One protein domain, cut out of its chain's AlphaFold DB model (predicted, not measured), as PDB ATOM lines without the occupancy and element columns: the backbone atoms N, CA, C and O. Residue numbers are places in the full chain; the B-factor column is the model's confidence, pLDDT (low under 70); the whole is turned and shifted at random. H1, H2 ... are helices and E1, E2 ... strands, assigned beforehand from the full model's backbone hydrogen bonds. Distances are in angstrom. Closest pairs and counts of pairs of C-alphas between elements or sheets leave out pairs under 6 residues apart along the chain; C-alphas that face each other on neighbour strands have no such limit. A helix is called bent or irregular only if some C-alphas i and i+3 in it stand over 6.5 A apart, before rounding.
ATOM      1  N   PRO A 203     164.810 172.879 133.170       83.31
ATOM      2  CA  PRO A 203     166.097 172.233 132.945       83.31
ATOM      3  C   PRO A 203     167.140 172.700 133.967       83.31
ATOM      4  O   PRO A 203     167.123 173.849 134.402       83.31
ATOM      5  N   LYS A 204     168.081 171.820 134.323       85.19
ATOM      6  CA  LYS A 204     169.219 172.200 135.172       85.19
ATOM      7  C   LYS A 204     170.082 173.242 134.459       85.19
ATOM      8  O   LYS A 204     170.326 173.101 133.260       85.19
ATOM      9  N   GLN A 205     170.589 174.219 135.212       83.69
ATOM     10  CA  GLN A 205     171.561 175.186 134.705       83.69
ATOM     11  C   GLN A 205     172.779 174.466 134.111       83.69
ATOM     12  O   GLN A 205     173.328 173.535 134.715       83.69
ATOM     13  N   THR A 206     173.194 174.899 132.921       86.19
ATOM     14  CA  THR A 206     174.397 174.389 132.258       86.19
ATOM     15  C   THR A 206     175.649 174.989 132.900       86.19
ATOM     16  O   THR A 206     175.589 176.028 133.553       86.19
ATOM     17  N   GLU A 207     176.811 174.362 132.710       87.50
ATOM     18  CA  GLU A 207     178.076 174.919 133.222       87.50
ATOM     19  C   GLU A 207     178.386 176.296 132.640       87.50
ATOM     20  O   GLU A 207     178.978 177.135 133.311       87.50
ATOM     21  N   ALA A 208     177.947 176.551 131.411       84.75
ATOM     22  CA  ALA A 208     178.127 177.850 130.807       84.75
ATOM     23  C   ALA A 208     177.188 178.906 131.390       84.75
ATOM     24  O   ALA A 208     177.672 179.985 131.702       84.75
ATOM     25  N   MET A 209     175.917 178.570 131.654       84.56
ATOM     26  CA  MET A 209     175.014 179.466 132.389       84.56
ATOM     27  C   MET A 209     175.582 179.804 133.772       84.56
ATOM     28  O   MET A 209     175.583 180.964 134.168       84.56
ATOM     29  N   LYS A 210     176.140 178.815 134.486       88.75
ATOM     30  CA  LYS A 210     176.817 179.052 135.773       88.75
ATOM     31  C   LYS A 210     178.029 179.971 135.627       88.75
ATOM     32  O   LYS A 210     178.239 180.834 136.475       88.75
ATOM     33  N   ALA A 211     178.830 179.793 134.574       87.81
ATOM     34  CA  ALA A 211     179.962 180.669 134.282       87.81
ATOM     35  C   ALA A 211     179.504 182.103 133.960       87.81
ATOM     36  O   ALA A 211     180.132 183.053 134.426       87.81
ATOM     37  N   GLY A 212     178.387 182.260 133.241       88.12
ATOM     38  CA  GLY A 212     177.720 183.539 133.017       88.12
ATOM     39  C   GLY A 212     177.291 184.192 134.328       88.12
ATOM     40  O   GLY A 212     177.754 185.285 134.643       88.12
ATOM     41  N   SER A 213     176.510 183.500 135.161       87.25
ATOM     42  CA  SER A 213     176.084 184.009 136.474       87.25
ATOM     43  C   SER A 213     177.268 184.382 137.375       87.25
ATOM     44  O   SER A 213     177.246 185.419 138.035       87.25
ATOM     45  N   ALA A 214     178.340 183.584 137.372       90.38
ATOM     46  CA  ALA A 214     179.561 183.907 138.106       90.38
ATOM     47  C   ALA A 214     180.227 185.190 137.581       90.38
ATOM     48  O   ALA A 214     180.703 186.003 138.372       90.38
ATOM     49  N   ARG A 215     180.227 185.413 136.262       90.88
ATOM     50  CA  ARG A 215     180.766 186.639 135.661       90.88
ATOM     51  C   ARG A 215     179.961 187.879 136.059       90.88
ATOM     52  O   ARG A 215     180.570 188.903 136.362       90.88
ATOM     53  N   HIS A 216     178.636 187.783 136.102       89.19
ATOM     54  CA  HIS A 216     177.769 188.852 136.611       89.19
ATOM     55  C   HIS A 216     178.068 189.181 138.072       89.19
ATOM     56  O   HIS A 216     178.292 190.339 138.409       89.19
ATOM     57  N   ALA A 217     178.207 188.155 138.914       87.56
ATOM     58  CA  ALA A 217     178.572 188.327 140.317       87.56
ATOM     59  C   ALA A 217     179.922 189.039 140.501       87.56
ATOM     60  O   ALA A 217     180.066 189.895 141.374       87.56
ATOM     61  N   GLU A 218     180.924 188.704 139.679       90.25
ATOM     62  CA  GLU A 218     182.215 189.399 139.679       90.25
ATOM     63  C   GLU A 218     182.054 190.879 139.314       90.25
ATOM     64  O   GLU A 218     182.575 191.742 140.018       90.25
ATOM     65  N   LEU A 219     181.318 191.165 138.235       88.06
ATOM     66  CA  LEU A 219     181.052 192.523 137.762       88.06
ATOM     67  C   LEU A 219     180.295 193.355 138.799       88.06
ATOM     68  O   LEU A 219     180.594 194.531 138.990       88.06
ATOM     69  N   GLU A 220     179.331 192.751 139.480       86.25
ATOM     70  CA  GLU A 220     178.568 193.376 140.552       86.25
ATOM     71  C   GLU A 220     179.485 193.833 141.695       86.25
ATOM     72  O   GLU A 220     179.411 194.986 142.117       86.25
ATOM     73  N   VAL A 221     180.399 192.969 142.154       86.62
ATOM     74  CA  VAL A 221     181.334 193.256 143.261       86.62
ATOM     75  C   VAL A 221     182.311 194.390 142.929       86.62
ATOM     76  O   VAL A 221     182.793 195.071 143.836       86.62
ATOM     77  N   GLU A 222     182.598 194.635 141.646       85.88
ATOM     78  CA  GLU A 222     183.421 195.776 141.216       85.88
ATOM     79  C   GLU A 222     182.766 197.130 141.555       85.88
ATOM     80  O   GLU A 222     183.476 198.120 141.745       85.88
ATOM     81  N   VAL A 223     181.431 197.173 141.641       81.44
ATOM     82  CA  VAL A 223     180.635 198.404 141.782       81.44
ATOM     83  C   VAL A 223     179.901 198.463 143.126       81.44
ATOM     84  O   VAL A 223     179.816 199.525 143.741       81.44
ATOM     85  N   LEU A 224     179.388 197.334 143.617       77.81
ATOM     86  CA  LEU A 224     178.536 197.248 144.800       77.81
ATOM     87  C   LEU A 224     179.264 196.568 145.959       77.81
ATOM     88  O   LEU A 224     179.782 195.457 145.847       77.81
ATOM     89  N   LYS A 225     179.240 197.205 147.130       74.56
ATOM     90  CA  LYS A 225     179.698 196.585 148.381       74.56
ATOM     91  C   LYS A 225     178.511 196.003 149.129       74.56
ATOM     92  O   LYS A 225     177.685 196.758 149.613       74.56
ATOM     93  N   LYS A 226     178.462 194.683 149.262       70.69
ATOM     94  CA  LYS A 226     177.350 193.954 149.876       70.69
ATOM     95  C   LYS A 226     177.356 194.016 151.416       70.69
ATOM     96  O   LYS A 226     178.383 193.765 152.041       70.69
ATOM     97  N   VAL A 227     176.194 194.278 152.015       73.38
ATOM     98  CA  VAL A 227     175.889 194.149 153.453       73.38
ATOM     99  C   VAL A 227     174.860 193.048 153.637       73.38
ATOM    100  O   VAL A 227     173.874 193.014 152.904       73.38
ATOM    101  N   GLU A 228     175.086 192.153 154.597       75.56
ATOM    102  CA  GLU A 228     174.106 191.130 154.961       75.56
ATOM    103  C   GLU A 228     172.955 191.756 155.752       75.56
ATOM    104  O   GLU A 228     173.182 192.379 156.789       75.56
ATOM    105  N   VAL A 229     171.730 191.547 155.272       80.62
ATOM    106  CA  VAL A 229     170.498 191.940 155.962       80.62
ATOM    107  C   VAL A 229     169.599 190.719 156.114       80.62
ATOM    108  O   VAL A 229     169.412 189.948 155.166       80.62
ATOM    109  N   GLU A 230     169.047 190.524 157.313       83.19
ATOM    110  CA  GLU A 230     168.124 189.427 157.595       83.19
ATOM    111  C   GLU A 230     166.700 189.757 157.111       83.19
ATOM    112  O   GLU A 230     166.056 190.702 157.579       83.19
ATOM    113  N   ILE A 231     166.182 188.942 156.182       85.12
ATOM    114  CA  ILE A 231     164.787 189.003 155.725       85.12
ATOM    115  C   ILE A 231     163.941 188.052 156.569       85.12
ATOM    116  O   ILE A 231     164.101 186.830 156.517       85.12
ATOM    117  N   THR A 232     162.971 188.610 157.293       86.94
ATOM    118  CA  THR A 232     162.077 187.835 158.167       86.94
ATOM    119  C   THR A 232     160.660 187.700 157.606       86.94
ATOM    120  O   THR A 232     159.926 186.784 157.981       86.94
ATOM    121  N   SER A 233     160.270 188.583 156.682       88.75
ATOM    122  CA  SER A 233     158.927 188.648 156.101       88.75
ATOM    123  C   SER A 233     158.946 188.911 154.588       88.75
ATOM    124  O   SER A 233     159.964 189.285 154.005       88.75
ATOM    125  N   LYS A 234     157.796 188.737 153.922       90.12
ATOM    126  CA  LYS A 234     157.655 189.116 152.501       90.12
ATOM    127  C   LYS A 234     157.729 190.626 152.331       90.12
ATOM    128  O   LYS A 234     158.219 191.110 151.317       90.12
ATOM    129  N   GLU A 235     157.218 191.354 153.319       94.69
ATOM    130  CA  GLU A 235     157.300 192.802 153.377       94.69
ATOM    131  C   GLU A 235     158.757 193.275 153.479       94.69
ATOM    132  O   GLU A 235     159.114 194.201 152.757       94.69
ATOM    133  N   ASP A 236     159.607 192.599 154.265       92.75
ATOM    134  CA  ASP A 236     161.057 192.864 154.312       92.75
ATOM    135  C   ASP A 236     161.707 192.641 152.945       92.75
ATOM    136  O   ASP A 236     162.464 193.485 152.476       92.75
ATOM    137  N   SER A 237     161.378 191.531 152.273       91.38
ATOM    138  CA  SER A 237     161.921 191.219 150.944       91.38
ATOM    139  C   SER A 237     161.582 192.306 149.921       91.38
ATOM    140  O   SER A 237     162.464 192.817 149.229       91.38
ATOM    141  N   TRP A 238     160.319 192.737 149.874       95.06
ATOM    142  CA  TRP A 238     159.908 193.823 148.987       95.06
ATOM    143  C   TRP A 238     160.500 195.172 149.379       95.06
ATOM    144  O   TRP A 238     160.936 195.913 148.499       95.06
ATOM    145  N   ALA A 239     160.564 195.483 150.675       96.00
ATOM    146  CA  ALA A 239     161.213 196.696 151.157       96.00
ATOM    147  C   ALA A 239     162.669 196.747 150.689       96.00
ATOM    148  O   ALA A 239     163.096 197.757 150.132       96.00
ATOM    149  N   MET A 240     163.397 195.639 150.830       94.00
ATOM    150  CA  MET A 240     164.795 195.549 150.432       94.00
ATOM    151  C   MET A 240     164.987 195.768 148.930       94.00
ATOM    152  O   MET A 240     165.878 196.508 148.529       94.00
ATOM    153  N   ARG A 241     164.120 195.209 148.079       94.62
ATOM    154  CA  ARG A 241     164.201 195.440 146.625       94.62
ATOM    155  C   ARG A 241     163.966 196.894 146.242       94.62
ATOM    156  O   ARG A 241     164.720 197.440 145.444       94.62
ATOM    157  N   LEU A 242     162.943 197.522 146.820       96.69
ATOM    158  CA  LEU A 242     162.639 198.930 146.561       96.69
ATOM    159  C   LEU A 242     163.775 199.839 147.055       96.69
ATOM    160  O   LEU A 242     164.142 200.790 146.369       96.69
ATOM    161  N   ILE A 243     164.364 199.529 148.213       95.75
ATOM    162  CA  ILE A 243     165.534 200.243 148.736       95.75
ATOM    163  C   ILE A 243     166.747 200.045 147.817       95.75
ATOM    164  O   ILE A 243     167.384 201.028 147.449       95.75
ATOM    165  N   ASN A 244     167.030 198.813 147.383       94.69
ATOM    166  CA  ASN A 244     168.133 198.503 146.468       94.69
ATOM    167  C   ASN A 244     168.008 199.243 145.137       94.69
ATOM    168  O   ASN A 244     169.003 199.783 144.653       94.69
ATOM    169  N   PHE A 245     166.799 199.332 144.579       96.69
ATOM    170  CA  PHE A 245     166.554 200.140 143.388       96.69
ATOM    171  C   PHE A 245     166.940 201.608 143.617       96.69
ATOM    172  O   PHE A 245     167.676 202.185 142.822       96.69
ATOM    173  N   ILE A 246     166.487 202.218 144.719       96.56
ATOM    174  CA  ILE A 246     166.817 203.617 145.023       96.56
ATOM    175  C   ILE A 246     168.321 203.805 145.219       96.56
ATOM    176  O   ILE A 246     168.902 204.743 144.668       96.56
ATOM    177  N   THR A 247     168.965 202.918 145.974       94.94
ATOM    178  CA  THR A 247     170.407 202.975 146.221       94.94
ATOM    179  C   THR A 247     171.196 202.863 144.917       94.94
ATOM    180  O   THR A 247     172.052 203.710 144.661       94.94
ATOM    181  N   GLY A 248     170.867 201.901 144.050       95.06
ATOM    182  CA  GLY A 248     171.535 201.732 142.758       95.06
ATOM    183  C   GLY A 248     171.251 202.877 141.777       95.06
ATOM    184  O   GLY A 248     172.166 203.385 141.134       95.06
ATOM    185  N   ALA A 249     170.018 203.388 141.716       95.88
ATOM    186  CA  ALA A 249     169.687 204.547 140.881       95.88
ATOM    187  C   ALA A 249     170.432 205.823 141.328       95.88
ATOM    188  O   ALA A 249     170.922 206.592 140.498       95.88
ATOM    189  N   ARG A 250     170.589 206.038 142.641       95.19
ATOM    190  CA  ARG A 250     171.416 207.131 143.177       95.19
ATOM    191  C   ARG A 250     172.898 206.924 142.889       95.19
ATOM    192  O   ARG A 250     173.575 207.889 142.536       95.19
ATOM    193  N   GLN A 251     173.397 205.696 143.011       93.94
ATOM    194  CA  GLN A 251     174.776 205.371 142.658       93.94
ATOM    195  C   GLN A 251     175.051 205.665 141.184       93.94
ATOM    196  O   GLN A 251     176.039 206.322 140.874       93.94
ATOM    197  N   MET A 252     174.141 205.285 140.288       95.19
ATOM    198  CA  MET A 252     174.236 205.619 138.869       95.19
ATOM    199  C   MET A 252     174.388 207.126 138.644       95.19
ATOM    200  O   MET A 252     175.229 207.541 137.850       95.19
ATOM    201  N   LEU A 253     173.626 207.958 139.362       93.50
ATOM    202  CA  LEU A 253     173.759 209.416 139.276       93.50
ATOM    203  C   LEU A 253     175.066 209.954 139.876       93.50
ATOM    204  O   LEU A 253     175.594 210.950 139.383       93.50
ATOM    205  N   ALA A 254     175.572 209.338 140.945       92.62
ATOM    206  CA  ALA A 254     176.753 209.810 141.665       92.62
ATOM    207  C   ALA A 254     178.078 209.356 141.029       92.62
ATOM    208  O   ALA A 254     179.034 210.128 140.965       92.62
ATOM    209  N   GLU A 255     178.135 208.107 140.574       93.12
ATOM    210  CA  GLU A 255     179.342 207.420 140.101       93.12
ATOM    211  C   GLU A 255     179.330 207.197 138.579       93.12
ATOM    212  O   GLU A 255     180.359 206.869 137.990       93.12
ATOM    213  N   GLY A 256     178.188 207.422 137.923       93.50
ATOM    214  CA  GLY A 256     178.020 207.297 136.476       93.50
ATOM    215  C   GLY A 256     177.531 205.926 136.012       93.50
ATOM    216  O   GLY A 256     177.243 205.767 134.827       93.50
ATOM    217  N   MET A 257     177.418 204.938 136.905       95.06
ATOM    218  CA  MET A 257     176.858 203.624 136.588       95.06
ATOM    219  C   MET A 257     176.353 202.869 137.823       95.06
ATOM    220  O   MET A 257     176.754 203.170 138.942       95.06
ATOM    221  N   THR A 258     175.498 201.871 137.604       95.75
ATOM    222  CA  THR A 258     175.107 200.844 138.583       95.75
ATOM    223  C   THR A 258     174.987 199.497 137.877       95.75
ATOM    224  O   THR A 258     174.801 199.455 136.658       95.75
ATOM    225  N   ARG A 259     175.086 198.403 138.633       95.56
ATOM    226  CA  ARG A 259     174.878 197.035 138.141       95.56
ATOM    227  C   ARG A 259     173.814 196.308 138.951       95.56
ATOM    228  O   ARG A 259     173.501 196.761 140.048       95.56
ATOM    229  N   GLU A 260     173.295 195.214 138.397       93.81
ATOM    230  CA  GLU A 260     172.355 194.292 139.053       93.81
ATOM    231  C   GLU A 260     171.188 195.027 139.747       93.81
ATOM    232  O   GLU A 260     170.872 194.805 140.916       93.81
ATOM    233  N   LEU A 261     170.559 195.969 139.034       95.50
ATOM    234  CA  LEU A 261     169.508 196.816 139.594       95.50
ATOM    235  C   LEU A 261     168.151 196.091 139.565       95.50
ATOM    236  O   LEU A 261     167.610 195.886 138.474       95.50
ATOM    237  N   PRO A 262     167.543 195.753 140.720       96.00
ATOM    238  CA  PRO A 262     166.254 195.078 140.739       96.00
ATOM    239  C   PRO A 262     165.135 196.038 140.330       96.00
ATOM    240  O   PRO A 262     165.004 197.127 140.888       96.00
ATOM    241  N   VAL A 263     164.283 195.615 139.402       96.38
ATOM    242  CA  VAL A 263     163.129 196.378 138.921       96.38
ATOM    243  C   VAL A 263     161.840 195.579 139.051       96.38
ATOM    244  O   VAL A 263     161.806 194.361 138.890       96.38
ATOM    245  N   VAL A 264     160.749 196.289 139.326       95.31
ATOM    246  CA  VAL A 264     159.393 195.742 139.307       95.31
ATOM    247  C   VAL A 264     158.457 196.745 138.650       95.31
ATOM    248  O   VAL A 264     158.536 197.947 138.903       95.31
ATOM    249  N   GLY A 265     157.569 196.260 137.789       93.50
ATOM    250  CA  GLY A 265     156.655 197.118 137.049       93.50
ATOM    251  C   GLY A 265     155.470 196.362 136.467       93.50
ATOM    252  O   GLY A 265     155.421 195.134 136.482       93.50
ATOM    253  N   LEU A 266     154.506 197.124 135.957       93.00
ATOM    254  CA  LEU A 266     153.349 196.591 135.251       93.00
ATOM    255  C   LEU A 266     153.608 196.661 133.742       93.00
ATOM    256  O   LEU A 266     153.843 197.742 133.203       93.00
ATOM    257  N   ILE A 267     153.558 195.516 133.065       92.50
ATOM    258  CA  ILE A 267     153.798 195.387 131.623       92.50
ATOM    259  C   ILE A 267     152.665 194.551 131.026       92.50
ATOM    260  O   ILE A 267     152.418 193.429 131.464       92.50
ATOM    261  N   GLY A 268     151.915 195.115 130.072       89.12
ATOM    262  CA  GLY A 268     150.749 194.445 129.475       89.12
ATOM    263  C   GLY A 268     149.667 194.032 130.491       89.12
ATOM    264  O   GLY A 268     148.924 193.089 130.256       89.12
ATOM    265  N   GLY A 269     149.595 194.701 131.649       90.00
ATOM    266  CA  GLY A 269     148.682 194.343 132.742       90.00
ATOM    267  C   GLY A 269     149.162 193.196 133.644       90.00
ATOM    268  O   GLY A 269     148.467 192.855 134.599       90.00
ATOM    269  N   ALA A 270     150.344 192.628 133.392       92.50
ATOM    270  CA  ALA A 270     150.991 191.658 134.269       92.50
ATOM    271  C   ALA A 270     152.073 192.328 135.125       92.50
ATOM    272  O   ALA A 270     152.781 193.225 134.665       92.50
ATOM    273  N   TRP A 271     152.211 191.881 136.374       94.38
ATOM    274  CA  TRP A 271     153.339 192.269 137.217       94.38
ATOM    275  C   TRP A 271     154.590 191.522 136.770       94.38
ATOM    276  O   TRP A 271     154.568 190.293 136.645       94.38
ATOM    277  N   VAL A 272     155.656 192.280 136.530       94.94
ATOM    278  CA  VAL A 272     156.933 191.779 136.027       94.94
ATOM    279  C   VAL A 272     158.058 192.216 136.949       94.94
ATOM    280  O   VAL A 272     158.110 193.380 137.351       94.94
ATOM    281  N   VAL A 273     158.953 191.285 137.267       95.94
ATOM    282  CA  VAL A 273     160.203 191.526 137.995       95.94
ATOM    283  C   VAL A 273     161.400 191.192 137.114       95.94
ATOM    284  O   VAL A 273     161.306 190.358 136.214       95.94
ATOM    285  N   GLY A 274     162.535 191.820 137.387       95.25
ATOM    286  CA  GLY A 274     163.814 191.384 136.843       95.25
ATOM    287  C   GLY A 274     164.971 192.210 137.374       95.25
ATOM    288  O   GLY A 274     164.766 193.142 138.157       95.25
ATOM    289  N   ILE A 275     166.174 191.882 136.923       95.88
ATOM    290  CA  ILE A 275     167.404 192.573 137.300       95.88
ATOM    291  C   ILE A 275     168.068 193.168 136.055       95.88
ATOM    292  O   ILE A 275     168.363 192.465 135.092       95.88
ATOM    293  N   ILE A 276     168.291 194.485 136.064       97.12
ATOM    294  CA  ILE A 276     169.018 195.174 134.995       97.12
ATOM    295  C   ILE A 276     170.521 195.031 135.250       97.12
ATOM    296  O   ILE A 276     171.032 195.603 136.214       97.12
ATOM    297  N   ASP A 277     171.220 194.331 134.355       95.81
ATOM    298  CA  ASP A 277     172.660 194.061 134.439       95.81
ATOM    299  C   ASP A 277     173.505 195.321 134.669       95.81
ATOM    300  O   ASP A 277     174.316 195.372 135.592       95.81
ATOM    301  N   GLU A 278     173.352 196.339 133.816       97.19
ATOM    302  CA  GLU A 278     174.114 197.582 133.887       97.19
ATOM    303  C   GLU A 278     173.287 198.770 133.371       97.19
ATOM    304  O   GLU A 278     172.694 198.749 132.291       97.19
ATOM    305  N   LEU A 279     173.283 199.849 134.151       96.75
ATOM    306  CA  LEU A 279     172.787 201.165 133.757       96.75
ATOM    307  C   LEU A 279     173.947 202.142 133.841       96.75
ATOM    308  O   LEU A 279     174.548 202.308 134.902       96.75
ATOM    309  N   LYS A 280     174.256 202.802 132.729       96.00
ATOM    310  CA  LYS A 280     175.410 203.693 132.625       96.00
ATOM    311  C   LYS A 280     175.004 205.043 132.070       96.00
ATOM    312  O   LYS A 280     174.402 205.116 131.004       96.00
ATOM    313  N   LEU A 281     175.362 206.123 132.758       94.38
ATOM    314  CA  LEU A 281     175.180 207.468 132.228       94.38
ATOM    315  C   LEU A 281     176.076 207.661 131.005       94.38
ATOM    316  O   LEU A 281     177.294 207.476 131.068       94.38
ATOM    317  N   CYS A 282     175.458 208.030 129.890       89.19
ATOM    318  CA  CYS A 282     176.157 208.381 128.669       89.19
ATOM    319  C   CYS A 282     175.859 209.828 128.280       89.19
ATOM    320  O   CYS A 282     174.707 210.268 128.303       89.19
ATOM    321  N   ASP A 283     176.906 210.532 127.856       83.38
ATOM    322  CA  ASP A 283     176.815 211.899 127.352       83.38
ATOM    323  C   ASP A 283     176.664 211.853 125.837       83.38
ATOM    324  O   ASP A 283     177.606 212.089 125.078       83.38
ATOM    325  N   ARG A 284     175.462 211.488 125.393       76.12
ATOM    326  CA  ARG A 284     175.073 211.544 123.984       76.12
ATOM    327  C   ARG A 284     174.047 212.651 123.784       76.12
ATOM    328  O   ARG A 284     173.258 212.962 124.672       76.12
ATOM    329  N   ASP A 285     174.135 213.321 122.640       67.25
ATOM    330  CA  ASP A 285     173.219 214.399 122.244       67.25
ATOM    331  C   ASP A 285     173.113 215.565 123.250       67.25
ATOM    332  O   ASP A 285     172.105 216.267 123.323       67.25
ATOM    333  N   GLY A 286     174.167 215.785 124.046       70.62
ATOM    334  CA  GLY A 286     174.206 216.829 125.076       70.62
ATOM    335  C   GLY A 286     173.308 216.560 126.290       70.62
ATOM    336  O   GLY A 286     173.125 217.460 127.111       70.62
ATOM    337  N   MET A 287     172.757 215.348 126.426       75.25
ATOM    338  CA  MET A 287     171.913 214.946 127.547       75.25
ATOM    339  C   MET A 287     172.543 213.771 128.301       75.25
ATOM    340  O   MET A 287     172.861 212.746 127.709       75.25
ATOM    341  N   HIS A 288     172.666 213.899 129.623       84.75
ATOM    342  CA  HIS A 288     173.156 212.821 130.485       84.75
ATOM    343  C   HIS A 288     171.987 211.868 130.764       84.75
ATOM    344  O   HIS A 288     171.197 212.103 131.682       84.75
ATOM    345  N   ARG A 289     171.825 210.837 129.930       92.25
ATOM    346  CA  ARG A 289     170.778 209.815 130.099       92.25
ATOM    347  C   ARG A 289     171.398 208.455 130.399       92.25
ATOM    348  O   ARG A 289     172.488 208.170 129.903       92.25
ATOM    349  N   PRO A 290     170.721 207.604 131.181       96.12
ATOM    350  CA  PRO A 290     171.190 206.256 131.416       96.12
ATOM    351  C   PRO A 290     170.932 205.373 130.195       96.12
ATOM    352  O   PRO A 290     169.807 205.263 129.713       96.12
ATOM    353  N   GLN A 291     171.984 204.743 129.692       96.88
ATOM    354  CA  GLN A 291     171.932 203.674 128.706       96.88
ATOM    355  C   GLN A 291     171.860 202.330 129.435       96.88
ATOM    356  O   GLN A 291     172.649 202.080 130.350       96.88
ATOM    357  N   LEU A 292     170.918 201.475 129.027       98.12
ATOM    358  CA  LEU A 292     170.823 200.101 129.513       98.12
ATOM    359  C   LEU A 292     171.789 199.219 128.726       98.12
ATOM    360  O   LEU A 292     171.821 199.269 127.490       98.12
ATOM    361  N   ILE A 293     172.557 198.420 129.456       97.94
ATOM    362  CA  ILE A 293     173.591 197.550 128.917       97.94
ATOM    363  C   ILE A 293     173.387 196.153 129.496       97.94
ATOM    364  O   ILE A 293     173.301 195.994 130.707       97.94
ATOM    365  N   ASP A 294     173.335 195.151 128.625       96.88
ATOM    366  CA  ASP A 294     173.241 193.736 128.994       96.88
ATOM    367  C   ASP A 294     174.508 193.034 128.505       96.88
ATOM    368  O   ASP A 294     174.935 193.232 127.361       96.88
ATOM    369  N   THR A 295     175.165 192.283 129.389       95.31
ATOM    370  CA  THR A 295     176.441 191.627 129.071       95.31
ATOM    371  C   THR A 295     176.248 190.125 129.040       95.31
ATOM    372  O   THR A 295     176.248 189.471 130.066       95.31
ATOM    373  N   LYS A 296     176.157 189.545 127.846       93.75
ATOM    374  CA  LYS A 296     176.094 188.094 127.681       93.75
ATOM    375  C   LYS A 296     177.477 187.482 127.595       93.75
ATOM    376  O   LYS A 296     178.404 188.051 127.012       93.75
ATOM    377  N   THR A 297     177.600 186.269 128.113       92.12
ATOM    378  CA  THR A 297     178.837 185.501 128.018       92.12
ATOM    379  C   THR A 297     178.685 184.376 127.003       92.12
ATOM    380  O   THR A 297     177.594 183.866 126.776       92.12
ATOM    381  N   ARG A 298     179.774 184.016 126.325       89.62
ATOM    382  CA  ARG A 298     179.783 182.911 125.361       89.62
ATOM    383  C   ARG A 298     180.944 181.989 125.640       89.62
ATOM    384  O   ARG A 298     182.063 182.443 125.875       89.62
ATOM    385  N   ASN A 299     180.715 180.691 125.527       89.38
ATOM    386  CA  ASN A 299     181.791 179.714 125.641       89.38
ATOM    387  C   ASN A 299     182.691 179.684 124.382       89.38
ATOM    388  O   ASN A 299     183.862 179.298 124.436       89.38
ATOM    389  N   LYS A 300     182.151 180.104 123.231       88.69
ATOM    390  CA  LYS A 300     182.804 180.085 121.924       88.69
ATOM    391  C   LYS A 300     183.364 181.461 121.601       88.69
ATOM    392  O   LYS A 300     182.653 182.451 121.777       88.69
ATOM    393  N   PRO A 301     184.581 181.531 121.034       91.25
ATOM    394  CA  PRO A 301     185.225 182.785 120.665       91.25
ATOM    395  C   PRO A 301     184.668 183.341 119.342       91.25
ATOM    396  O   PRO A 301     185.411 183.705 118.435       91.25
ATOM    397  N   THR A 302     183.345 183.339 119.179       90.25
ATOM    398  CA  THR A 302     182.666 183.802 117.965       90.25
ATOM    399  C   THR A 302     181.448 184.632 118.339       90.25
ATOM    400  O   THR A 302     180.711 184.223 119.244       90.25
ATOM    401  N   PRO A 303     181.178 185.741 117.630       87.56
ATOM    402  CA  PRO A 303     179.988 186.540 117.878       87.56
ATOM    403  C   PRO A 303     178.704 185.742 117.573       87.56
ATOM    404  O   PRO A 303     178.719 184.857 116.711       87.56
ATOM    405  N   PRO A 304     177.588 186.048 118.254       88.25
ATOM    406  CA  PRO A 304     176.295 185.431 117.972       88.25
ATOM    407  C   PRO A 304     175.742 185.855 116.612       88.25
ATOM    408  O   PRO A 304     175.913 186.997 116.175       88.25
ATOM    409  N   SER A 305     174.997 184.945 115.987       87.81
ATOM    410  CA  SER A 305     174.153 185.257 114.829       87.81
ATOM    411  C   SER A 305     172.934 186.096 115.232       87.81
ATOM    412  O   SER A 305     172.544 186.111 116.399       87.81
ATOM    413  N   SER A 306     172.299 186.782 114.275       85.94
ATOM    414  CA  SER A 306     171.150 187.660 114.554       85.94
ATOM    415  C   SER A 306     170.002 186.980 115.323       85.94
ATOM    416  O   SER A 306     169.549 187.576 116.297       85.94
ATOM    417  N   PRO A 307     169.569 185.741 114.996       85.12
ATOM    418  CA  PRO A 307     168.530 185.054 115.772       85.12
ATOM    419  C   PRO A 307     168.904 184.838 117.243       85.12
ATOM    420  O   PRO A 307     168.055 184.907 118.121       85.12
ATOM    421  N   GLN A 308     170.190 184.636 117.538       84.50
ATOM    422  CA  GLN A 308     170.674 184.426 118.906       84.50
ATOM    423  C   GLN A 308     170.741 185.716 119.725       84.50
ATOM    424  O   GLN A 308     170.817 185.662 120.949       84.50
ATOM    425  N   LYS A 309     170.724 186.877 119.061       91.44
ATOM    426  CA  LYS A 309     170.657 188.177 119.732       91.44
ATOM    427  C   LYS A 309     169.240 188.522 120.184       91.44
ATOM    428  O   LYS A 309     169.098 189.351 121.076       91.44
ATOM    429  N   GLN A 310     168.207 187.899 119.606       89.81
ATOM    430  CA  GLN A 310     166.816 188.312 119.821       89.81
ATOM    431  C   GLN A 310     166.374 188.235 121.283       89.81
ATOM    432  O   GLN A 310     165.763 189.183 121.767       89.81
ATOM    433  N   ASN A 311     166.754 187.187 122.021       91.38
ATOM    434  CA  ASN A 311     166.425 187.084 123.448       91.38
ATOM    435  C   ASN A 311     167.018 188.257 124.245       91.38
ATOM    436  O   ASN A 311     166.304 188.898 125.011       91.38
ATOM    437  N   GLY A 312     168.302 188.569 124.027       94.19
ATOM    438  CA  GLY A 312     168.982 189.679 124.707       94.19
ATOM    439  C   GLY A 312     168.440 191.048 124.289       94.19
ATOM    440  O   GLY A 312     168.265 191.931 125.126       94.19
ATOM    441  N   ARG A 313     168.083 191.216 123.007       96.19
ATOM    442  CA  ARG A 313     167.413 192.433 122.527       96.19
ATOM    443  C   ARG A 313     166.061 192.625 123.199       96.19
ATOM    444  O   ARG A 313     165.798 193.696 123.738       96.19
ATOM    445  N   MET A 314     165.223 191.588 123.206       95.75
ATOM    446  CA  MET A 314     163.919 191.631 123.860       95.75
ATOM    447  C   MET A 314     164.058 191.924 125.356       95.75
ATOM    448  O   MET A 314     163.330 192.771 125.866       95.75
ATOM    449  N   GLN A 315     165.019 191.296 126.040       96.38
ATOM    450  CA  GLN A 315     165.300 191.543 127.453       96.38
ATOM    451  C   GLN A 315     165.577 193.025 127.732       96.38
ATOM    452  O   GLN A 315     164.886 193.642 128.543       96.38
ATOM    453  N   LEU A 316     166.526 193.621 127.003       97.88
ATOM    454  CA  LEU A 316     166.861 195.042 127.127       97.88
ATOM    455  C   LEU A 316     165.675 195.959 126.809       97.88
ATOM    456  O   LEU A 316     165.488 196.973 127.481       97.88
ATOM    457  N   MET A 317     164.855 195.612 125.815       97.62
ATOM    458  CA  MET A 317     163.650 196.377 125.488       97.62
ATOM    459  C   MET A 317     162.608 196.324 126.614       97.62
ATOM    460  O   MET A 317     162.029 197.358 126.950       97.62
ATOM    461  N   VAL A 318     162.400 195.159 127.241       97.31
ATOM    462  CA  VAL A 318     161.519 195.028 128.414       97.31
ATOM    463  C   VAL A 318     162.064 195.848 129.582       97.31
ATOM    464  O   VAL A 318     161.319 196.636 130.165       97.31
ATOM    465  N   TYR A 319     163.361 195.745 129.886       98.19
ATOM    466  CA  TYR A 319     163.982 196.541 130.945       98.19
ATOM    467  C   TYR A 319     163.886 198.042 130.692       98.19
ATOM    468  O   TYR A 319     163.603 198.796 131.623       98.19
ATOM    469  N   LYS A 320     164.040 198.483 129.440       97.56
ATOM    470  CA  LYS A 320     163.832 199.881 129.063       97.56
ATOM    471  C   LYS A 320     162.416 200.338 129.384       97.56
ATOM    472  O   LYS A 320     162.251 201.368 130.032       97.56
ATOM    473  N   CYS A 321     161.406 199.565 128.983       96.31
ATOM    474  CA  CYS A 321     160.013 199.863 129.314       96.31
ATOM    475  C   CYS A 321     159.785 199.912 130.829       96.31
ATOM    476  O   CYS A 321     159.115 200.819 131.311       96.31
ATOM    477  N   MET A 322     160.357 198.975 131.591       96.94
ATOM    478  CA  MET A 322     160.231 198.965 133.050       96.94
ATOM    479  C   MET A 322     160.865 200.206 133.686       96.94
ATOM    480  O   MET A 322     160.190 200.892 134.449       96.94
ATOM    481  N   TRP A 323     162.118 200.532 133.346       97.56
ATOM    482  CA  TRP A 323     162.805 201.729 133.841       97.56
ATOM    483  C   TRP A 323     162.035 203.006 133.493       97.56
ATOM    484  O   TRP A 323     161.698 203.782 134.388       97.56
ATOM    485  N   ASP A 324     161.702 203.200 132.213       96.38
ATOM    486  CA  ASP A 324     161.014 204.405 131.746       96.38
ATOM    487  C   ASP A 324     159.634 204.542 132.418       96.38
ATOM    488  O   ASP A 324     159.269 205.633 132.856       96.38
ATOM    489  N   ASN A 325     158.884 203.449 132.602       95.25
ATOM    490  CA  ASN A 325     157.602 203.477 133.315       95.25
ATOM    491  C   ASN A 325     157.766 203.827 134.802       95.25
ATOM    492  O   ASN A 325     156.982 204.621 135.329       95.25
ATOM    493  N   ILE A 326     158.784 203.282 135.480       96.06
ATOM    494  CA  ILE A 326     159.064 203.582 136.892       96.06
ATOM    495  C   ILE A 326     159.334 205.079 137.083       96.06
ATOM    496  O   ILE A 326     158.769 205.680 137.997       96.06
ATOM    497  N   VAL A 327     160.161 205.690 136.231       95.88
ATOM    498  CA  VAL A 327     160.565 207.097 136.408       95.88
ATOM    499  C   VAL A 327     159.526 208.096 135.892       95.88
ATOM    500  O   VAL A 327     159.439 209.206 136.407       95.88
ATOM    501  N   THR A 328     158.695 207.713 134.917       94.31
ATOM    502  CA  THR A 328     157.659 208.603 134.359       94.31
ATOM    503  C   THR A 328     156.320 208.505 135.082       94.31
ATOM    504  O   THR A 328     155.673 209.523 135.323       94.31
ATOM    505  N   SER A 329     155.889 207.288 135.415       91.06
ATOM    506  CA  SER A 329     154.536 206.995 135.905       91.06
ATOM    507  C   SER A 329     154.531 206.448 137.333       91.06
ATOM    508  O   SER A 329     153.524 206.554 138.032       91.06
ATOM    509  N   GLY A 330     155.657 205.895 137.789       92.38
ATOM    510  CA  GLY A 330     155.756 205.230 139.081       92.38
ATOM    511  C   GLY A 330     155.015 203.893 139.123       92.38
ATOM    512  O   GLY A 330     154.477 203.402 138.133       92.38
ATOM    513  N   ILE A 331     155.000 203.290 140.309       93.62
ATOM    514  CA  ILE A 331     154.320 202.019 140.568       93.62
ATOM    515  C   ILE A 331     152.970 202.304 141.242       93.62
ATOM    516  O   ILE A 331     152.943 203.026 142.248       93.62
ATOM    517  N   PRO A 332     151.853 201.718 140.767       95.12
ATOM    518  CA  PRO A 332     150.569 201.801 141.455       95.12
ATOM    519  C   PRO A 332     150.592 200.927 142.720       95.12
ATOM    520  O   PRO A 332     150.146 199.782 142.728       95.12
ATOM    521  N   PHE A 333     151.149 201.459 143.813       96.25
ATOM    522  CA  PHE A 333     151.435 200.673 145.019       96.25
ATOM    523  C   PHE A 333     150.200 200.072 145.707       96.25
ATOM    524  O   PHE A 333     150.317 199.038 146.355       96.25
ATOM    525  N   ASN A 334     149.014 200.667 145.555       95.81
ATOM    526  CA  ASN A 334     147.785 200.072 146.090       95.81
ATOM    527  C   ASN A 334     147.478 198.733 145.403       95.81
ATOM    528  O   ASN A 334     147.314 197.721 146.086       95.81
ATOM    529  N   ASP A 335     147.493 198.722 144.068       95.38
ATOM    530  CA  ASP A 335     147.278 197.517 143.262       95.38
ATOM    531  C   ASP A 335     148.397 196.501 143.508       95.38
ATOM    532  O   ASP A 335     148.148 195.303 143.617       95.38
ATOM    533  N   PHE A 336     149.632 196.983 143.668       95.25
ATOM    534  CA  PHE A 336     150.785 196.166 144.036       95.25
ATOM    535  C   PHE A 336     150.560 195.435 145.371       95.25
ATOM    536  O   PHE A 336     150.674 194.210 145.437       95.25
ATOM    537  N   PHE A 337     150.198 196.150 146.442       95.94
ATOM    538  CA  PHE A 337     149.981 195.530 147.751       95.94
ATOM    539  C   PHE A 337     148.838 194.516 147.725       95.94
ATOM    540  O   PHE A 337     148.967 193.440 148.315       95.94
ATOM    541  N   GLU A 338     147.744 194.826 147.029       94.62
ATOM    542  CA  GLU A 338     146.615 193.910 146.869       94.62
ATOM    543  C   GLU A 338     147.025 192.644 146.107       94.62
ATOM    544  O   GLU A 338     146.799 191.518 146.571       94.62
ATOM    545  N   HIS A 339     147.693 192.817 144.968       91.25
ATOM    546  CA  HIS A 339     148.092 191.734 144.078       91.25
ATOM    547  C   HIS A 339     149.035 190.730 144.753       91.25
ATOM    548  O   HIS A 339     148.805 189.510 144.716       91.25
ATOM    549  N   PHE A 340     150.054 191.252 145.443       90.06
ATOM    550  CA  PHE A 340     151.043 190.472 146.187       90.06
ATOM    551  C   PHE A 340     150.582 190.082 147.602       90.06
ATOM    552  O   PHE A 340     151.306 189.374 148.306       90.06
ATOM    553  N   ARG A 341     149.364 190.472 148.015       92.81
ATOM    554  CA  ARG A 341     148.786 190.197 149.345       92.81
ATOM    555  C   ARG A 341     149.691 190.658 150.495       92.81
ATOM    556  O   ARG A 341     149.882 189.935 151.475       92.81
ATOM    557  N   LEU A 342     150.266 191.846 150.352       93.56
ATOM    558  CA  LEU A 342     151.192 192.437 151.313       93.56
ATOM    559  C   LEU A 342     150.431 193.238 152.368       93.56
ATOM    560  O   LEU A 342     149.380 193.819 152.092       93.56
ATOM    561  N   ARG A 343     150.971 193.297 153.588       96.88
ATOM    562  CA  ARG A 343     150.446 194.166 154.646       96.88
ATOM    563  C   ARG A 343     151.301 195.432 154.707       96.88
ATOM    564  O   ARG A 343     152.321 195.428 155.391       96.88
ATOM    565  N   PRO A 344     150.898 196.536 154.053       97.12
ATOM    566  CA  PRO A 344     151.760 197.708 153.896       97.12
ATOM    567  C   PRO A 344     152.153 198.362 155.228       97.12
ATOM    568  O   PRO A 344     153.214 198.964 155.321       97.12
ATOM    569  N   GLN A 345     151.334 198.200 156.271       97.56
ATOM    570  CA  GLN A 345     151.579 198.724 157.620       97.56
ATOM    571  C   GLN A 345     152.303 197.732 158.552       97.56
ATOM    572  O   GLN A 345     152.422 197.987 159.749       97.56
ATOM    573  N   HIS A 346     152.737 196.570 158.050       94.75
ATOM    574  CA  HIS A 346     153.524 195.629 158.842       94.75
ATOM    575  C   HIS A 346     154.885 196.246 159.182       94.75
ATOM    576  O   HIS A 346     155.557 196.780 158.302       94.75
ATOM    577  N   LEU A 347     155.263 196.188 160.461       97.31
ATOM    578  CA  LEU A 347     156.553 196.680 160.929       97.31
ATOM    579  C   LEU A 347     157.673 195.838 160.309       97.31
ATOM    580  O   LEU A 347     157.662 194.618 160.462       97.31
ATOM    581  N   LEU A 348     158.620 196.499 159.645       96.62
ATOM    582  CA  LEU A 348     159.795 195.854 159.059       96.62
ATOM    583  C   LEU A 348     160.781 195.413 160.151       96.62
ATOM    584  O   LEU A 348     160.790 195.967 161.264       96.62
ATOM    585  N   SER A 349     161.626 194.433 159.824       94.75
ATOM    586  CA  SER A 349     162.696 193.970 160.716       94.75
ATOM    587  C   SER A 349     163.618 195.123 161.147       94.75
ATOM    588  O   SER A 349     163.695 196.165 160.493       94.75
ATOM    589  N   GLU A 350     164.286 194.976 162.298       94.56
ATOM    590  CA  GLU A 350     165.207 196.015 162.790       94.56
ATOM    591  C   GLU A 350     166.311 196.293 161.770       94.56
ATOM    592  O   GLU A 350     166.536 197.455 161.445       94.56
ATOM    593  N   ASP A 351     166.909 195.250 161.197       91.12
ATOM    594  CA  ASP A 351     167.974 195.381 160.201       91.12
ATOM    595  C   ASP A 351     167.517 196.186 158.974       91.12
ATOM    596  O   ASP A 351     168.213 197.104 158.540       91.12
ATOM    597  N   ILE A 352     166.310 195.917 158.457       92.88
ATOM    598  CA  ILE A 352     165.744 196.665 157.324       92.88
ATOM    599  C   ILE A 352     165.476 198.122 157.709       92.88
ATOM    600  O   ILE A 352     165.728 199.019 156.907       92.88
ATOM    601  N   ARG A 353     164.986 198.393 158.925       95.38
ATOM    602  CA  ARG A 353     164.741 199.769 159.395       95.38
ATOM    603  C   ARG A 353     166.034 200.552 159.604       95.38
ATOM    604  O   ARG A 353     166.076 201.728 159.247       95.38
ATOM    605  N   VAL A 354     167.074 199.920 160.147       93.50
ATOM    606  CA  VAL A 354     168.412 200.516 160.286       93.50
ATOM    607  C   VAL A 354     168.960 200.863 158.910       93.50
ATOM    608  O   VAL A 354     169.331 202.011 158.675       93.50
ATOM    609  N   HIS A 355     168.918 199.916 157.974       92.00
ATOM    610  CA  HIS A 355     169.397 200.157 156.622       92.00
ATOM    611  C   HIS A 355     168.573 201.237 155.890       92.00
ATOM    612  O   HIS A 355     169.123 202.144 155.267       92.00
ATOM    613  N   ALA A 356     167.245 201.221 156.024       93.94
ATOM    614  CA  ALA A 356     166.384 202.254 155.455       93.94
ATOM    615  C   ALA A 356     166.687 203.650 156.024       93.94
ATOM    616  O   ALA A 356     166.590 204.628 155.288       93.94
ATOM    617  N   ALA A 357     167.074 203.762 157.298       94.00
ATOM    618  CA  ALA A 357     167.473 205.035 157.899       94.00
ATOM    619  C   ALA A 357     168.805 205.567 157.338       94.00
ATOM    620  O   ALA A 357     168.983 206.780 157.250       94.00
ATOM    621  N   GLU A 358     169.723 204.688 156.918       91.88
ATOM    622  CA  GLU A 358     170.955 205.088 156.220       91.88
ATOM    623  C   GLU A 358     170.656 205.626 154.815       91.88
ATOM    624  O   GLU A 358     171.228 206.632 154.392       91.88
ATOM    625  N   VAL A 359     169.731 204.983 154.095       92.62
ATOM    626  CA  VAL A 359     169.335 205.393 152.737       92.62
ATOM    627  C   VAL A 359     168.431 206.630 152.764       92.62
ATOM    628  O   VAL A 359     168.538 207.503 151.900       92.62
ATOM    629  N   PHE A 360     167.557 206.756 153.760       94.75
ATOM    630  CA  PHE A 360     166.583 207.840 153.890       94.75
ATOM    631  C   PHE A 360     166.755 208.597 155.219       94.75
ATOM    632  O   PHE A 360     165.866 208.550 156.070       94.75
ATOM    633  N   PRO A 361     167.851 209.356 155.411       91.69
ATOM    634  CA  PRO A 361     168.170 209.979 156.702       91.69
ATOM    635  C   PRO A 361     167.123 210.999 157.177       91.69
ATOM    636  O   PRO A 361     166.945 211.201 158.377       91.69
ATOM    637  N   ASP A 362     166.398 211.620 156.242       91.19
ATOM    638  CA  ASP A 362     165.379 212.635 156.531       91.19
ATOM    639  C   ASP A 362     163.967 212.051 156.729       91.19
ATOM    640  O   ASP A 362     163.000 212.801 156.890       91.19
ATOM    641  N   ALA A 363     163.810 210.722 156.687       92.00
ATOM    642  CA  ALA A 363     162.516 210.059 156.794       92.00
ATOM    643  C   ALA A 363     162.547 208.921 157.815       92.00
ATOM    644  O   ALA A 363     163.435 208.077 157.835       92.00
ATOM    645  N   LYS A 364     161.507 208.855 158.650       94.50
ATOM    646  CA  LYS A 364     161.291 207.702 159.520       94.50
ATOM    647  C   LYS A 364     160.594 206.605 158.715       94.50
ATOM    648  O   LYS A 364     159.439 206.781 158.338       94.50
ATOM    649  N   VAL A 365     161.289 205.498 158.471       96.75
ATOM    650  CA  VAL A 365     160.756 204.331 157.754       96.75
ATOM    651  C   VAL A 365     160.494 203.209 158.752       96.75
ATOM    652  O   VAL A 365     161.427 202.684 159.355       96.75
ATOM    653  N   GLU A 366     159.224 202.849 158.953       96.81
ATOM    654  CA  GLU A 366     158.846 201.768 159.880       96.81
ATOM    655  C   GLU A 366     158.254 200.549 159.167       96.81
ATOM    656  O   GLU A 366     158.374 199.427 159.653       96.81
ATOM    657  N   ASN A 367     157.612 200.756 158.023       97.69
ATOM    658  CA  ASN A 367     156.829 199.742 157.324       97.69
ATOM    659  C   ASN A 367     157.005 199.858 155.797       97.69
ATOM    660  O   ASN A 367     157.604 200.809 155.287       97.69
ATOM    661  N   LEU A 368     156.460 198.893 155.053       97.38
ATOM    662  CA  LEU A 368     156.554 198.870 153.592       97.38
ATOM    663  C   LEU A 368     155.831 200.061 152.924       97.38
ATOM    664  O   LEU A 368     156.272 200.523 151.874       97.38
ATOM    665  N   GLN A 369     154.762 200.597 153.527       98.06
ATOM    666  CA  GLN A 369     154.082 201.804 153.033       98.06
ATOM    667  C   GLN A 369     155.022 203.015 153.022       98.06
ATOM    668  O   GLN A 369     154.967 203.828 152.097       98.06
ATOM    669  N   ASP A 370     155.868 203.149 154.044       98.12
ATOM    670  CA  ASP A 370     156.842 204.233 154.131       98.12
ATOM    671  C   ASP A 370     157.930 204.080 153.068       98.12
ATOM    672  O   ASP A 370     158.232 205.055 152.379       98.12
ATOM    673  N   VAL A 371     158.433 202.859 152.848       97.81
ATOM    674  CA  VAL A 371     159.377 202.566 151.754       97.81
ATOM    675  C   VAL A 371     158.763 202.903 150.398       97.81
ATOM    676  O   VAL A 371     159.376 203.625 149.618       97.81
ATOM    677  N   ALA A 372     157.534 202.458 150.126       97.69
ATOM    678  CA  ALA A 372     156.832 202.749 148.877       97.69
ATOM    679  C   ALA A 372     156.648 204.258 148.646       97.69
ATOM    680  O   ALA A 372     156.833 204.755 147.538       97.69
ATOM    681  N   ARG A 373     156.341 205.015 149.705       97.44
ATOM    682  CA  ARG A 373     156.231 206.478 149.647       97.44
ATOM    683  C   ARG A 373     157.564 207.133 149.280       97.44
ATOM    684  O   ARG A 373     157.577 208.043 148.450       97.44
ATOM    685  N   MET A 374     158.660 206.685 149.893       97.19
ATOM    686  CA  MET A 374     160.006 207.174 149.583       97.19
ATOM    687  C   MET A 374     160.404 206.811 148.152       97.19
ATOM    688  O   MET A 374     160.840 207.681 147.401       97.19
ATOM    689  N   TYR A 375     160.138 205.571 147.744       96.75
ATOM    690  CA  TYR A 375     160.366 205.080 146.391       96.75
ATOM    691  C   TYR A 375     159.653 205.947 145.348       96.75
ATOM    692  O   TYR A 375     160.301 206.492 144.456       96.75
ATOM    693  N   SER A 376     158.337 206.156 145.481       95.94
ATOM    694  CA  SER A 376     157.561 206.989 144.549       95.94
ATOM    695  C   SER A 376     158.067 208.427 144.483       95.94
ATOM    696  O   SER A 376     158.107 209.012 143.403       95.94
ATOM    697  N   LYS A 377     158.449 209.007 145.628       94.88
ATOM    698  CA  LYS A 377     158.961 210.380 145.693       94.88
ATOM    699  C   LYS A 377     160.269 210.536 144.918       94.88
ATOM    700  O   LYS A 377     160.495 211.587 144.328       94.88
ATOM    701  N   GLU A 378     161.129 209.527 144.950       94.88
ATOM    702  CA  GLU A 378     162.453 209.597 144.336       94.88
ATOM    703  C   GLU A 378     162.473 209.152 142.880       94.88
ATOM    704  O   GLU A 378     163.178 209.770 142.087       94.88
ATOM    705  N   CYS A 379     161.667 208.160 142.493       94.62
ATOM    706  CA  CYS A 379     161.664 207.645 141.120       94.62
ATOM    707  C   CYS A 379     161.404 208.732 140.075       94.62
ATOM    708  O   CYS A 379     162.078 208.766 139.050       94.62
ATOM    709  N   ILE A 380     160.508 209.675 140.377       90.19
ATOM    710  CA  ILE A 380     160.175 210.799 139.487       90.19
ATOM    711  C   ILE A 380     161.311 211.820 139.315       90.19
ATOM    712  O   ILE A 380     161.185 212.759 138.531       90.19
ATOM    713  N   THR A 381     162.393 211.694 140.087       92.75
ATOM    714  CA  THR A 381     163.572 212.566 139.987       92.75
ATOM    715  C   THR A 381     164.656 211.986 139.081       92.75
ATOM    716  O   THR A 381     165.561 212.718 138.677       92.75
ATOM    717  N   PHE A 382     164.576 210.694 138.746       94.81
ATOM    718  CA  PHE A 382     165.538 210.042 137.869       94.81
ATOM    719  C   PHE A 382     165.212 210.311 136.390       94.81
ATOM    720  O   PHE A 382     164.042 210.408 136.018       94.81
ATOM    721  N   PRO A 383     166.230 210.441 135.522       93.75
ATOM    722  CA  PRO A 383     166.016 210.671 134.099       93.75
ATOM    723  C   PRO A 383     165.498 209.417 133.377       93.75
ATOM    724  O   PRO A 383     165.909 208.290 133.665       93.75
ATOM    725  N   GLU A 384     164.662 209.631 132.358       94.19
ATOM    726  CA  GLU A 384     164.344 208.607 131.358       94.19
ATOM    727  C   GLU A 384     165.611 208.083 130.680       94.19
ATOM    728  O   GLU A 384     166.579 208.825 130.463       94.19
ATOM    729  N   SER A 385     165.578 206.814 130.286       95.25
ATOM    730  CA  SER A 385     166.706 206.174 129.622       95.25
ATOM    731  C   SER A 385     166.988 206.737 128.227       95.25
ATOM    732  O   SER A 385     166.162 207.397 127.583       95.25
ATOM    733  N   HIS A 386     168.205 206.483 127.756       94.50
ATOM    734  CA  HIS A 386     168.627 206.751 126.390       94.50
ATOM    735  C   HIS A 386     167.812 205.900 125.389       94.50
ATOM    736  O   HIS A 386     167.233 204.873 125.755       94.50
ATOM    737  N   SER A 387     167.719 206.327 124.121       92.06
ATOM    738  CA  SER A 387     166.994 205.567 123.084       92.06
ATOM    739  C   SER A 387     167.727 204.280 122.695       92.06
ATOM    740  O   SER A 387     167.102 203.230 122.584       92.06
ATOM    741  N   LEU A 388     169.051 204.386 122.549       94.56
ATOM    742  CA  LEU A 388     169.950 203.287 122.205       94.56
ATOM    743  C   LEU A 388     170.206 202.355 123.391       94.56
ATOM    744  O   LEU A 388     170.681 202.792 124.440       94.56
ATOM    745  N   LEU A 389     169.973 201.069 123.165       97.31
ATOM    746  CA  LEU A 389     170.279 199.943 124.040       97.31
ATOM    747  C   LEU A 389     171.569 199.268 123.573       97.31
ATOM    748  O   LEU A 389     171.868 199.289 122.378       97.31
ATOM    749  N   LEU A 390     172.330 198.672 124.493       97.56
ATOM    750  CA  LEU A 390     173.611 198.045 124.163       97.56
ATOM    751  C   LEU A 390     173.686 196.606 124.669       97.56
ATOM    752  O   LEU A 390     173.745 196.353 125.868       97.56
ATOM    753  N   LEU A 391     173.781 195.665 123.737       97.12
ATOM    754  CA  LEU A 391     174.030 194.262 124.034       97.12
ATOM    755  C   LEU A 391     175.512 193.950 123.806       97.12
ATOM    756  O   LEU A 391     176.044 194.140 122.708       97.12
ATOM    757  N   ARG A 392     176.202 193.503 124.853       96.81
ATOM    758  CA  ARG A 392     177.642 193.225 124.863       96.81
ATOM    759  C   ARG A 392     177.881 191.727 124.988       96.81
ATOM    760  O   ARG A 392     177.242 191.070 125.795       96.81
ATOM    761  N   TYR A 393     178.845 191.203 124.236       95.88
ATOM    762  CA  TYR A 393     179.233 189.795 124.305       95.88
ATOM    763  C   TYR A 393     180.682 189.635 124.754       95.88
ATOM    764  O   TYR A 393     181.589 190.154 124.100       95.88
ATOM    765  N   GLU A 394     180.903 188.885 125.830       95.38
ATOM    766  CA  GLU A 394     182.231 188.518 126.331       95.38
ATOM    767  C   GLU A 394     182.521 187.031 126.106       95.38
ATOM    768  O   GLU A 394     181.641 186.177 126.238       95.38
ATOM    769  N   TRP A 395     183.770 186.702 125.784       94.75
ATOM    770  CA  TRP A 395     184.219 185.315 125.754       94.75
ATOM    771  C   TRP A 395     184.543 184.835 127.168       94.75
ATOM    772  O   TRP A 395     185.350 185.445 127.864       94.75
ATOM    773  N   GLN A 396     183.958 183.717 127.595       92.31
ATOM    774  CA  GLN A 396     184.109 183.209 128.963       92.31
ATOM    775  C   GLN A 396     185.556 182.846 129.329       92.31
ATOM    776  O   GLN A 396     185.925 182.936 130.497       92.31
ATOM    777  N   ALA A 397     186.386 182.436 128.361       90.69
ATOM    778  CA  ALA A 397     187.727 181.933 128.662       90.69
ATOM    779  C   ALA A 397     188.706 183.028 129.115       90.69
ATOM    780  O   ALA A 397     189.545 182.772 129.976       90.69
ATOM    781  N   ASP A 398     188.622 184.227 128.533       91.69
ATOM    782  CA  ASP A 398     189.569 185.322 128.792       91.69
ATOM    783  C   ASP A 398     188.908 186.693 129.016       91.69
ATOM    784  O   ASP A 398     189.611 187.684 129.218       91.69
ATOM    785  N   ARG A 399     187.568 186.752 129.013       92.31
ATOM    786  CA  ARG A 399     186.749 187.966 129.176       92.31
ATOM    787  C   ARG A 399     186.926 188.988 128.046       92.31
ATOM    788  O   ARG A 399     186.542 190.149 128.194       92.31
ATOM    789  N   SER A 400     187.502 188.586 126.914       93.50
ATOM    790  CA  SER A 400     187.650 189.455 125.749       93.50
ATOM    791  C   SER A 400     186.294 189.804 125.136       93.50
ATOM    792  O   SER A 400     185.343 189.019 125.152       93.50
ATOM    793  N   LEU A 401     186.203 191.015 124.586       95.75
ATOM    794  CA  LEU A 401     185.012 191.479 123.888       95.75
ATOM    795  C   LEU A 401     184.887 190.759 122.539       95.75
ATOM    796  O   LEU A 401     185.724 190.941 121.657       95.75
ATOM    797  N   LEU A 402     183.808 189.998 122.362       94.00
ATOM    798  CA  LEU A 402     183.479 189.331 121.099       94.00
ATOM    799  C   LEU A 402     182.722 190.241 120.137       94.00
ATOM    800  O   LEU A 402     182.839 190.104 118.920       94.00
ATOM    801  N   GLY A 403     181.918 191.154 120.676       94.00
ATOM    802  CA  GLY A 403     181.147 192.093 119.880       94.00
ATOM    803  C   GLY A 403     180.156 192.890 120.709       94.00
ATOM    804  O   GLY A 403     179.872 192.570 121.865       94.00
ATOM    805  N   GLN A 404     179.632 193.935 120.085       95.56
ATOM    806  CA  GLN A 404     178.589 194.789 120.630       95.56
ATOM    807  C   GLN A 404     177.496 194.977 119.584       95.56
ATOM    808  O   GLN A 404     177.761 194.944 118.381       95.56
ATOM    809  N   ASP A 405     176.274 195.148 120.057       95.88
ATOM    810  CA  ASP A 405     175.096 195.384 119.243       95.88
ATOM    811  C   ASP A 405     174.311 196.541 119.867       95.88
ATOM    812  O   ASP A 405     173.728 196.397 120.940       95.88
ATOM    813  N   GLU A 406     174.380 197.705 119.222       96.06
ATOM    814  CA  GLU A 406     173.664 198.922 119.617       96.06
ATOM    815  C   GLU A 406     172.405 199.046 118.749       96.06
ATOM    816  O   GLU A 406     172.487 198.936 117.523       96.06
ATOM    817  N   PHE A 407     171.240 199.216 119.373       96.75
ATOM    818  CA  PHE A 407     169.949 199.210 118.678       96.75
ATOM    819  C   PHE A 407     168.904 200.069 119.405       96.75
ATOM    820  O   PHE A 407     169.012 200.312 120.607       96.75
ATOM    821  N   ASP A 408     167.892 200.533 118.674       96.25
ATOM    822  CA  ASP A 408     166.744 201.254 119.233       96.25
ATOM    823  C   ASP A 408     165.629 200.291 119.657       96.25
ATOM    824  O   ASP A 408     165.511 199.174 119.153       96.25
ATOM    825  N   ILE A 409     164.761 200.745 120.563       94.81
ATOM    826  CA  ILE A 409     163.571 199.986 120.953       94.81
ATOM    827  C   ILE A 409     162.540 199.905 119.818       94.81
ATOM    828  O   ILE A 409     162.054 200.917 119.311       94.81
ATOM    829  N   GLU A 410     162.112 198.688 119.493       95.25
ATOM    830  CA  GLU A 410     161.033 198.418 118.542       95.25
ATOM    831  C   GLU A 410     159.690 198.322 119.286       95.25
ATOM    832  O   GLU A 410     159.161 197.237 119.506       95.25
TER     833      GLU A 410
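Overview. This is residues 203 to 410 of the 487 residues of an uncharacterized protein of Physcomitrium patens (UniProt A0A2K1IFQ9). A strongly twisted sheet of five strands, E2 to E6, curls round the long helix H3 on one face, while H1 and H2 cover parts of the opposite face. H5 and H6 pack on H2, off the sheet, and with H4 make a helical end of the domain. The printed part has 208 residues, with six named helices and six named strands in the order H1 E1 H2 E2 E3 E4 H3 H4 H5 H6 E5 E6. The sheet, in the order E2, E3, E4, E5, E6, is mixed, and the class is mixed, helices and strands. The whole is compact, with a radius of gyration of the C-alphas of 18.0 A, and spans 52 by 39 by 33 A.

Arrangement. E2, residues 257 to 267, E3, residues 270 to 284, and E4, residues 287 to 298, form a meander, each strand the antiparallel neighbour of the one before, in two hairpins. Within hydrogen-bond range are N 263 and O 274, 2.8 A, across E2 and E3, and N 291 and O 280, 2.8 A, across E3 and E4. E4 is parallel to E5, residues 388 to 395, with N 296 and O 392 at 2.8 A; E5 and E6, residues 401 to 408, are an antiparallel hairpin, with N 391 and O 405 at 2.9 A. H3, residues 306 to 328, is on the sheet; its closest C-alphas to E2 are those of Met 322 and Gly 265, 5.7 A. Three layers, helices on both faces of the sheet, come with H1, residues 207 to 223, on the opposite face at a height of 7.3 A; its closest C-alphas to E4 are those of Gly 212 and Thr 297, 5.5 A. H2, residues 234 to 255, on the same face as H1, has a height of 8.7 A and runs along E3, at 6 degrees on the local plane. H2 touches H6, residues 368 to 379, at Ala 239 and Leu 368, and H5, residues 350 to 359, at Asp 236 and Ile 352, closest C-alphas 5.7 A and 6.7 A apart; each stands to H2 at a shallow tilt of 23 degrees, the same way. H4, residues 333 to 339, only grazes the sheet with residues 336 to 339. E4, H3 H4 H5 H6 and E5 make a strand-helix-strand unit, two parallel neighbour strands with helices between. E1, residues 226 to 230, pairs with no named strand. Each O i to N i+4 pair is within hydrogen-bond range in H2, H4, H5 and H6; in H1 12 of 13 are, in H3 16 of 19.

Along the chain. H1 begins at C-alpha 207, (178.076, 174.919, 133.222), and E6 ends at C-alpha 408, (166.744, 201.254, 119.233). From first to last C-alpha, E4 measures 33.1 A, E3 32.9 A, H3 31.8 A, H2 31.0 A, H1 25.1 A and E2 25.0 A. E2 bends by 75 degrees at residue 260 and E3 by 75 degrees at residue 275. H3 is irregular, only just, with C-alphas 308 and 311 6.8 A apart.

Size, cuts and confidence. The two C-alphas farthest apart, those of Thr 302 and Gln 345, are 52.6 A apart. The printed part has no cut and no long link. The mean pLDDT of the printed part is 92.4, and residue 285 alone is under 70.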